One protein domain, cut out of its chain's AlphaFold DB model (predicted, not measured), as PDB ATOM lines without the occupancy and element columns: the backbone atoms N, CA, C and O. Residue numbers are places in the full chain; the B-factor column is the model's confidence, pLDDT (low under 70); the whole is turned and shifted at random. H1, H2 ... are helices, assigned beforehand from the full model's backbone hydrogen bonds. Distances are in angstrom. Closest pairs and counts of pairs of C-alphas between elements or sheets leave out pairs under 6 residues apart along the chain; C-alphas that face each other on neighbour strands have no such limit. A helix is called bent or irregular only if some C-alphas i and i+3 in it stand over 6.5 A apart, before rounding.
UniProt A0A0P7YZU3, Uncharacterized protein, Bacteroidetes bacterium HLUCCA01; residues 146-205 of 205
ATOM      1  N   ARG A 146      17.153  23.376 113.990       67.75
ATOM      2  CA  ARG A 146      18.216  22.790 114.829       67.75
ATOM      3  C   ARG A 146      19.618  23.089 114.318       67.75
ATOM      4  O   ARG A 146      20.502  23.371 115.126       67.75
ATOM      5  N   GLN A 147      19.837  23.055 113.006       73.56
ATOM      6  CA  GLN A 147      21.135  23.391 112.417       73.56
ATOM      7  C   GLN A 147      21.489  24.866 112.617       73.56
ATOM      8  O   GLN A 147      22.611  25.171 113.024       73.56
ATOM      9  N   ARG A 148      20.532  25.780 112.411       73.44
ATOM     10  CA  ARG A 148      20.728  27.218 112.661       73.44
ATOM     11  C   ARG A 148      20.984  27.504 114.144       73.44
ATOM     12  O   ARG A 148      21.901  28.252 114.471       73.44
ATOM     13  N   VAL A 149      20.243  26.846 115.037       72.62
ATOM     14  CA  VAL A 149      20.423  26.945 116.494       72.62
ATOM     15  C   VAL A 149      21.787  26.403 116.927       72.62
ATOM     16  O   VAL A 149      22.483  27.056 117.701       72.62
ATOM     17  N   ASN A 150      22.227  25.261 116.392       74.44
ATOM     18  CA  ASN A 150      23.569  24.740 116.668       74.44
ATOM     19  C   ASN A 150      24.670  25.656 116.134       74.44
ATOM     20  O   ASN A 150      25.679  25.845 116.807       74.44
ATOM     21  N   SER A 151      24.481  26.249 114.952       80.75
ATOM     22  CA  SER A 151      25.431  27.225 114.415       80.75
ATOM     23  C   SER A 151      25.543  28.455 115.314       80.75
ATOM     24  O   SER A 151      26.650  28.934 115.535       80.75
ATOM     25  N   LEU A 152      24.422  28.946 115.851       80.25
ATOM     26  CA  LEU A 152      24.393  30.092 116.760       80.25
ATOM     27  C   LEU A 152      25.076  29.772 118.098       80.25
ATOM     28  O   LEU A 152      25.876  30.558 118.590       80.25
ATOM     29  N   LEU A 153      24.797  28.597 118.666       78.19
ATOM     30  CA  LEU A 153      25.338  28.169 119.961       78.19
ATOM     31  C   LEU A 153      26.817  27.743 119.910       78.19
ATOM     32  O   LEU A 153      27.441  27.548 120.959       78.19
ATOM     33  N   ASN A 154      27.383  27.597 118.711       83.94
ATOM     34  CA  ASN A 154      28.813  27.366 118.512       83.94
ATOM     35  C   ASN A 154      29.645  28.657 118.550       83.94
ATOM     36  O   ASN A 154      30.849  28.558 118.777       83.94
ATOM     37  N   LEU A 155      29.035  29.835 118.376       82.75
ATOM     38  CA  LEU A 155      29.721  31.129 118.483       82.75
ATOM     39  C   LEU A 155      30.254  31.364 119.891       82.75
ATOM     40  O   LEU A 155      29.679  30.861 120.855       82.75
ATOM     41  N   ASP A 156      31.330  32.132 120.036       83.06
ATOM     42  CA  ASP A 156      31.890  32.458 121.348       83.06
ATOM     43  C   ASP A 156      30.951  33.343 122.178       83.06
ATOM     44  O   ASP A 156      30.028  33.973 121.670       83.06
ATOM     45  N   GLU A 157      31.144  33.347 123.498       81.69
ATOM     46  CA  GLU A 157      30.221  34.003 124.436       81.69
ATOM     47  C   GLU A 157      30.060  35.506 124.153       81.69
ATOM     48  O   GLU A 157      28.951  36.030 124.218       81.69
ATOM     49  N   GLU A 158      31.149  36.170 123.761       82.12
ATOM     50  CA  GLU A 158      31.175  37.592 123.399       82.12
ATOM     51  C   GLU A 158      30.416  37.885 122.093       82.12
ATOM     52  O   GLU A 158      29.765  38.921 121.977       82.12
ATOM     53  N   GLU A 159      30.449  36.957 121.134       83.69
ATOM     54  CA  GLU A 159      29.761  37.085 119.841       83.69
ATOM     55  C   GLU A 159      28.276  36.720 119.946       83.69
ATOM     56  O   GLU A 159      27.427  37.275 119.249       83.69
ATOM     57  N   MET A 160      27.953  35.795 120.847       84.25
ATOM     58  CA  MET A 160      26.598  35.314 121.075       84.25
ATOM     59  C   MET A 160      25.762  36.313 121.889       84.25
ATOM     60  O   MET A 160      24.559  36.439 121.661       84.25
ATOM     61  N   MET A 161      26.394  37.056 122.800       84.81
ATOM     62  CA  MET A 161      25.747  38.022 123.696       84.81
ATOM     63  C   MET A 161      24.847  39.055 122.991       84.81
ATOM     64  O   MET A 161      23.677  39.140 123.375       84.81
ATOM     65  N   PRO A 162      25.307  39.806 121.964       85.62
ATOM     66  CA  PRO A 162      24.462  40.797 121.290       85.62
ATOM     67  C   PRO A 162      23.304  40.169 120.507       85.62
ATOM     68  O   PRO A 162      22.284  40.813 120.292       85.62
ATOM     69  N   ILE A 163      23.437  38.915 120.074       84.25
ATOM     70  CA  ILE A 163      22.381  38.225 119.325       84.25
ATOM     71  C   ILE A 163      21.310  37.740 120.300       84.25
ATOM     72  O   ILE A 163      20.121  37.990 120.126       84.25
ATOM     73  N   VAL A 164      21.741  37.076 121.369       84.88
ATOM     74  CA  VAL A 164      20.868  36.489 122.385       84.88
ATOM     75  C   VAL A 164      20.124  37.565 123.190       84.88
ATOM     76  O   VAL A 164      19.013  37.315 123.664       84.88
ATOM     77  N   SER A 165      20.668  38.782 123.301       83.94
ATOM     78  CA  SER A 165      19.960  39.924 123.892       83.94
ATOM     79  C   SER A 165      18.789  40.437 123.051       83.94
ATOM     80  O   SER A 165      17.865  41.010 123.620       83.94
ATOM     81  N   GLU A 166      18.773  40.201 121.744       86.06
ATOM     82  CA  GLU A 166      17.676  40.634 120.864       86.06
ATOM     83  C   GLU A 166      16.591  39.557 120.692       86.06
ATOM     84  O   GLU A 166      15.485  39.845 120.242       86.06
ATOM     85  N   LEU A 167      16.864  38.308 121.089       85.31
ATOM     86  CA  LEU A 167      15.901  37.209 120.973       85.31
ATOM     87  C   LEU A 167      14.707  37.370 121.923       85.31
ATOM     88  O   LEU A 167      14.848  37.841 123.058       85.31
ATOM     89  N   SER A 168      13.531  36.904 121.494       86.38
ATOM     90  CA  SER A 168      12.328  36.852 122.333       86.38
ATOM     91  C   SER A 168      12.426  35.756 123.406       86.38
ATOM     92  O   SER A 168      13.209  34.812 123.284       86.38
ATOM     93  N   SER A 169      11.617  35.842 124.469       84.62
ATOM     94  CA  SER A 169      11.579  34.794 125.505       84.62
ATOM     95  C   SER A 169      11.232  33.417 124.929       84.62
ATOM     96  O   SER A 169      11.864  32.430 125.287       84.62
ATOM     97  N   GLU A 170      10.289  33.350 123.988       83.81
ATOM     98  CA  GLU A 170       9.874  32.102 123.339       83.81
ATOM     99  C   GLU A 170      11.004  31.488 122.499       83.81
ATOM    100  O   GLU A 170      11.285  30.292 122.587       83.81
ATOM    101  N   GLN A 171      11.735  32.319 121.751       83.19
ATOM    102  CA  GLN A 171      12.903  31.877 120.989       83.19
ATOM    103  C   GLN A 171      14.016  31.372 121.909       83.19
ATOM    104  O   GLN A 171      14.629  30.347 121.615       83.19
ATOM    105  N   LEU A 172      14.246  32.041 123.044       88.12
ATOM    106  CA  LEU A 172      15.213  31.605 124.052       88.12
ATOM    107  C   LEU A 172      14.822  30.270 124.693       88.12
ATOM    108  O   LEU A 172      15.696  29.437 124.927       88.12
ATOM    109  N   GLN A 173      13.532  30.033 124.941       88.31
ATOM    110  CA  GLN A 173      13.041  28.747 125.441       88.31
ATOM    111  C   GLN A 173      13.273  27.626 124.425       88.31
ATOM    112  O   GLN A 173      13.772  26.560 124.793       88.31
ATOM    113  N   THR A 174      12.975  27.870 123.148       85.31
ATOM    114  CA  THR A 174      13.242  26.918 122.061       85.31
ATOM    115  C   THR A 174      14.736  26.621 121.953       85.31
ATOM    116  O   THR A 174      15.133  25.453 121.943       85.31
ATOM    117  N   LEU A 175      15.579  27.661 121.990       85.81
ATOM    118  CA  LEU A 175      17.035  27.527 122.005       85.81
ATOM    119  C   LEU A 175      17.499  26.657 123.179       85.81
ATOM    120  O   LEU A 175      18.257  25.709 122.997       85.81
ATOM    121  N   TYR A 176      17.007  26.950 124.383       88.56
ATOM    122  CA  TYR A 176      17.396  26.263 125.608       88.56
ATOM    123  C   TYR A 176      16.974  24.787 125.609       88.56
ATOM    124  O   TYR A 176      17.736  23.921 126.044       88.56
ATOM    125  N   ARG A 177      15.777  24.469 125.101       85.88
ATOM    126  CA  ARG A 177      15.271  23.089 125.017       85.88
ATOM    127  C   ARG A 177      16.106  22.239 124.065       85.88
ATOM    128  O   ARG A 177      16.449  21.110 124.418       85.88
ATOM    129  N   VAL A 178      16.466  22.796 122.911       84.38
ATOM    130  CA  VAL A 178      17.242  22.114 121.862       84.38
ATOM    131  C   VAL A 178      18.742  22.051 122.189       84.38
ATOM    132  O   VAL A 178      19.424  21.119 121.768       84.38
ATOM    133  N   ALA A 179      19.259  23.000 122.974       84.19
ATOM    134  CA  ALA A 179      20.663  23.071 123.364       84.19
ATOM    135  C   ALA A 179      21.125  21.882 124.230       84.19
ATOM    136  O   ALA A 179      20.407  21.396 125.109       84.19
ATOM    137  N   SER A 180      22.382  21.469 124.041       84.50
ATOM    138  CA  SER A 180      23.087  20.549 124.945       84.50
ATOM    139  C   SER A 180      23.380  21.201 126.304       84.50
ATOM    140  O   SER A 180      23.350  22.421 126.438       84.50
ATOM    141  N   ASN A 181      23.731  20.414 127.328       86.38
ATOM    142  CA  ASN A 181      24.016  20.954 128.669       86.38
ATOM    143  C   ASN A 181      25.113  22.035 128.670       86.38
ATOM    144  O   ASN A 181      24.954  23.061 129.322       86.38
ATOM    145  N   GLN A 182      26.185  21.849 127.893       85.25
ATOM    146  CA  GLN A 182      27.258  22.845 127.785       85.25
ATOM    147  C   GLN A 182      26.781  24.129 127.092       85.25
ATOM    148  O   GLN A 182      27.106  25.230 127.531       85.25
ATOM    149  N   GLN A 183      25.968  24.001 126.041       86.75
ATOM    150  CA  GLN A 183      25.394  25.147 125.333       86.75
ATOM    151  C   GLN A 183      24.349  25.883 126.179       86.75
ATOM    152  O   GLN A 183      24.270  27.101 126.105       86.75
ATOM    153  N   ARG A 184      23.584  25.178 127.025       88.56
ATOM    154  CA  ARG A 184      22.661  25.792 127.992       88.56
ATOM    155  C   ARG A 184      23.407  26.646 129.004       88.56
ATOM    156  O   ARG A 184      23.018  27.783 129.236       88.56
ATOM    157  N   GLU A 185      24.494  26.132 129.573       87.88
ATOM    158  CA  GLU A 185      25.330  26.923 130.480       87.88
ATOM    159  C   GLU A 185      25.912  28.149 129.778       87.88
ATOM    160  O   GLU A 185      25.859  29.247 130.328       87.88
ATOM    161  N   LYS A 186      26.414  27.983 128.551       88.19
ATOM    162  CA  LYS A 186      26.938  29.089 127.740       88.19
ATOM    163  C   LYS A 186      25.859  30.136 127.444       88.19
ATOM    164  O   LYS A 186      26.094  31.324 127.629       88.19
ATOM    165  N   LEU A 187      24.658  29.695 127.072       89.06
ATOM    166  CA  LEU A 187      23.496  30.550 126.841       89.06
ATOM    167  C   LEU A 187      23.131  31.347 128.098       89.06
ATOM    168  O   LEU A 187      22.943  32.558 128.027       89.06
ATOM    169  N   LEU A 188      23.097  30.698 129.261       90.19
ATOM    170  CA  LEU A 188      22.790  31.363 130.527       90.19
ATOM    171  C   LEU A 188      23.861  32.380 130.946       90.19
ATOM    172  O   LEU A 188      23.502  33.395 131.535       90.19
ATOM    173  N   ARG A 189      25.144  32.138 130.645       89.31
ATOM    174  CA  ARG A 189      26.235  33.084 130.948       89.31
ATOM    175  C   ARG A 189      26.266  34.281 129.992       89.31
ATOM    176  O   ARG A 189      26.488  35.402 130.436       89.31
ATOM    177  N   SER A 190      25.913  34.061 128.725       88.81
ATOM    178  CA  SER A 190      25.771  35.124 127.718       88.81
ATOM    179  C   SER A 190      24.551  36.032 127.926       88.81
ATOM    180  O   SER A 190      24.414  37.054 127.258       88.81
ATOM    181  N   LEU A 191      23.632  35.665 128.825       89.19
ATOM    182  CA  LEU A 191      22.417  36.420 129.112       89.19
ATOM    183  C   LEU A 191      22.593  37.311 130.352       89.19
ATOM    184  O   LEU A 191      23.216  36.902 131.331       89.19
ATOM    185  N   PRO A 192      21.947  38.493 130.398       89.00
ATOM    186  CA  PRO A 192      21.859  39.275 131.625       89.00
ATOM    187  C   PRO A 192      21.227  38.450 132.765       89.00
ATOM    188  O   PRO A 192      20.251  37.735 132.509       89.00
ATOM    189  N   PRO A 193      21.664  38.608 134.032       87.06
ATOM    190  CA  PRO A 193      21.220  37.768 135.154       87.06
ATOM    191  C   PRO A 193      19.696  37.698 135.308       87.06
ATOM    192  O   PRO A 193      19.125  36.635 135.545       87.06
ATOM    193  N   ASN A 194      19.019  38.830 135.097       87.50
ATOM    194  CA  ASN A 194      17.562  38.924 135.175       87.50
ATOM    195  C   ASN A 194      16.856  38.117 134.072       87.50
ATOM    196  O   ASN A 194      15.796  37.546 134.314       87.50
ATOM    197  N   ARG A 195      17.429  38.062 132.861       89.06
ATOM    198  CA  ARG A 195      16.865  37.299 131.737       89.06
ATOM    199  C   ARG A 195      17.159  35.811 131.866       89.06
ATOM    200  O   ARG A 195      16.255  35.014 131.640       89.06
ATOM    201  N   ALA A 196      18.365  35.448 132.298       89.31
ATOM    202  CA  ALA A 196      18.722  34.063 132.597       89.31
ATOM    203  C   ALA A 196      17.808  33.467 133.685       89.31
ATOM    204  O   ALA A 196      17.299  32.359 133.529       89.31
ATOM    205  N   ALA A 197      17.524  34.228 134.749       87.81
ATOM    206  CA  ALA A 197      16.606  33.806 135.806       87.81
ATOM    207  C   ALA A 197      15.168  33.596 135.297       87.81
ATOM    208  O   ALA A 197      14.538  32.604 135.657       87.81
ATOM    209  N   ARG A 198      14.660  34.495 134.439       89.50
ATOM    210  CA  ARG A 198      13.328  34.351 133.823       89.50
ATOM    211  C   ARG A 198      13.245  33.138 132.904       89.50
ATOM    212  O   ARG A 198      12.339  32.334 133.070       89.50
ATOM    213  N   LEU A 199      14.228  32.958 132.017       90.06
ATOM    214  CA  LEU A 199      14.314  31.775 131.158       90.06
ATOM    215  C   LEU A 199      14.304  30.492 131.994       90.06
ATOM    216  O   LEU A 199      13.640  29.521 131.645       90.06
ATOM    217  N   MET A 200      15.001  30.497 133.133       87.12
ATOM    218  CA  MET A 200      15.019  29.336 134.012       87.12
ATOM    219  C   MET A 200      13.685  29.065 134.698       87.12
ATOM    220  O   MET A 200      13.311  27.904 134.822       87.12
ATOM    221  N   GLN A 201      12.952  30.103 135.099       86.88
ATOM    222  CA  GLN A 201      11.598  29.946 135.631       86.88
ATOM    223  C   GLN A 201      10.643  29.390 134.574       86.88
ATOM    224  O   GLN A 201       9.895  28.472 134.869       86.88
ATOM    225  N   GLU A 202      10.707  29.901 133.348       85.69
ATOM    226  CA  GLU A 202       9.807  29.513 132.253       85.69
ATOM    227  C   GLU A 202      10.073  28.102 131.709       85.69
ATOM    228  O   GLU A 202       9.171  27.472 131.169       85.69
ATOM    229  N   VAL A 203      11.304  27.593 131.821       83.38
ATOM    230  CA  VAL A 203      11.645  26.236 131.358       83.38
ATOM    231  C   VAL A 203      11.463  25.172 132.449       83.38
ATOM    232  O   VAL A 203      11.260  24.004 132.118       83.38
ATOM    233  N   LEU A 204      11.583  25.538 133.732       71.00
ATOM    234  CA  LEU A 204      11.484  24.594 134.858       71.00
ATOM    235  C   LEU A 204      10.070  24.456 135.445       71.00
ATOM    236  O   LEU A 204       9.825  23.465 136.137       71.00
ATOM    237  N   LEU A 205       9.188  25.436 135.226       52.91
ATOM    238  CA  LEU A 205       7.773  25.403 135.621       52.91
ATOM    239  C   LEU A 205       6.902  24.846 134.491       52.91
ATOM    240  O   LEU A 205       5.926  24.142 134.833       52.91
TER     241      LEU A 205
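What this domain is: This is residues 146 to 205 of the 205 residues of an uncharacterized protein of Bacteroidetes bacterium HLUCCA01 (UniProt A0A0P7YZU3). Five short helices pack into a compact, rounded body: H3, H4 and H5 have their centres at the corners of a triangle, with H1 over the side of H3 and H4 away from H5, and H2 crossing near the last residues of H4. The chain folds back at each turn from H3 to H4 and from H4 to H5. The printed part has 60 residues with five named helices, in the order H1, H2, H3, H4, H5, and no named strand; the class is all helix. It is compact, with a radius of gyration of the C-alphas of 10.3 A and spans of 27 by 21 by 19 A.

How they stand to each other: H1, residues 146 to 153, is close to but not clearly touching H2, residues 157 to 164; their closest C-alphas, of Leu 152 and Met 160, are 7.1 A apart. H1 only just touches H3, residues 169 to 178, with 3 pairs of C-alphas within 8 A; the closest are those of Val 149 and Leu 175, 6.5 A apart, and the lines are about perpendicular at 77 degrees. H1 also only just touches H4, residues 181 to 190, with 3 such pairs; the closest C-alphas, of Leu 153 and Gln 183, are 6.2 A apart. H2 touches H4 about perpendicular, at 78 degrees; the closest C-alphas, of Met 161 and Ser 190, are 5.0 A apart. H3 and H4 are close but not clearly touching, at a shallow tilt of 28 degrees, opposite ways; the closest C-alphas, of Tyr 176 and Arg 184, are 5.8 A apart. H5, residues 193 to 204, touches H3 with residues 199 to 203 alone, at a steep tilt of 63 degrees, the same way; the closest C-alphas, of Gln 173 and Val 203, are 6.6 A apart. H5 is apart from H1 and H2. The helix packing is mostly crossed: of the 4 touching pairs, 0 are at a shallow tilt. In H1, H3, H4 and H5 every O i to N i+4 pair is within hydrogen-bond range; in H2, 2 of 4 are.

Where its parts are: H1 begins at C-alpha 146, (18.216, 22.790, 114.829), and is 10.3 A long from first to last C-alpha. H2 is 9.9 A long and only just irregular: C-alphas 159 and 162 are 6.6 A apart. H3 measures 14.4 A and H4 14.3 A. H5, the longest helix with 12 residues, measures 16.4 A and ends at C-alpha 204, (11.484, 24.594, 134.858).

The domain as a whole: The two C-alphas farthest apart, of Glu 159 and Leu 205, are 29.5 A from each other. The printed part has no cut, and its four links are tight. The mean pLDDT of the printed part is 83.9; residues 146 and 205 are under 70.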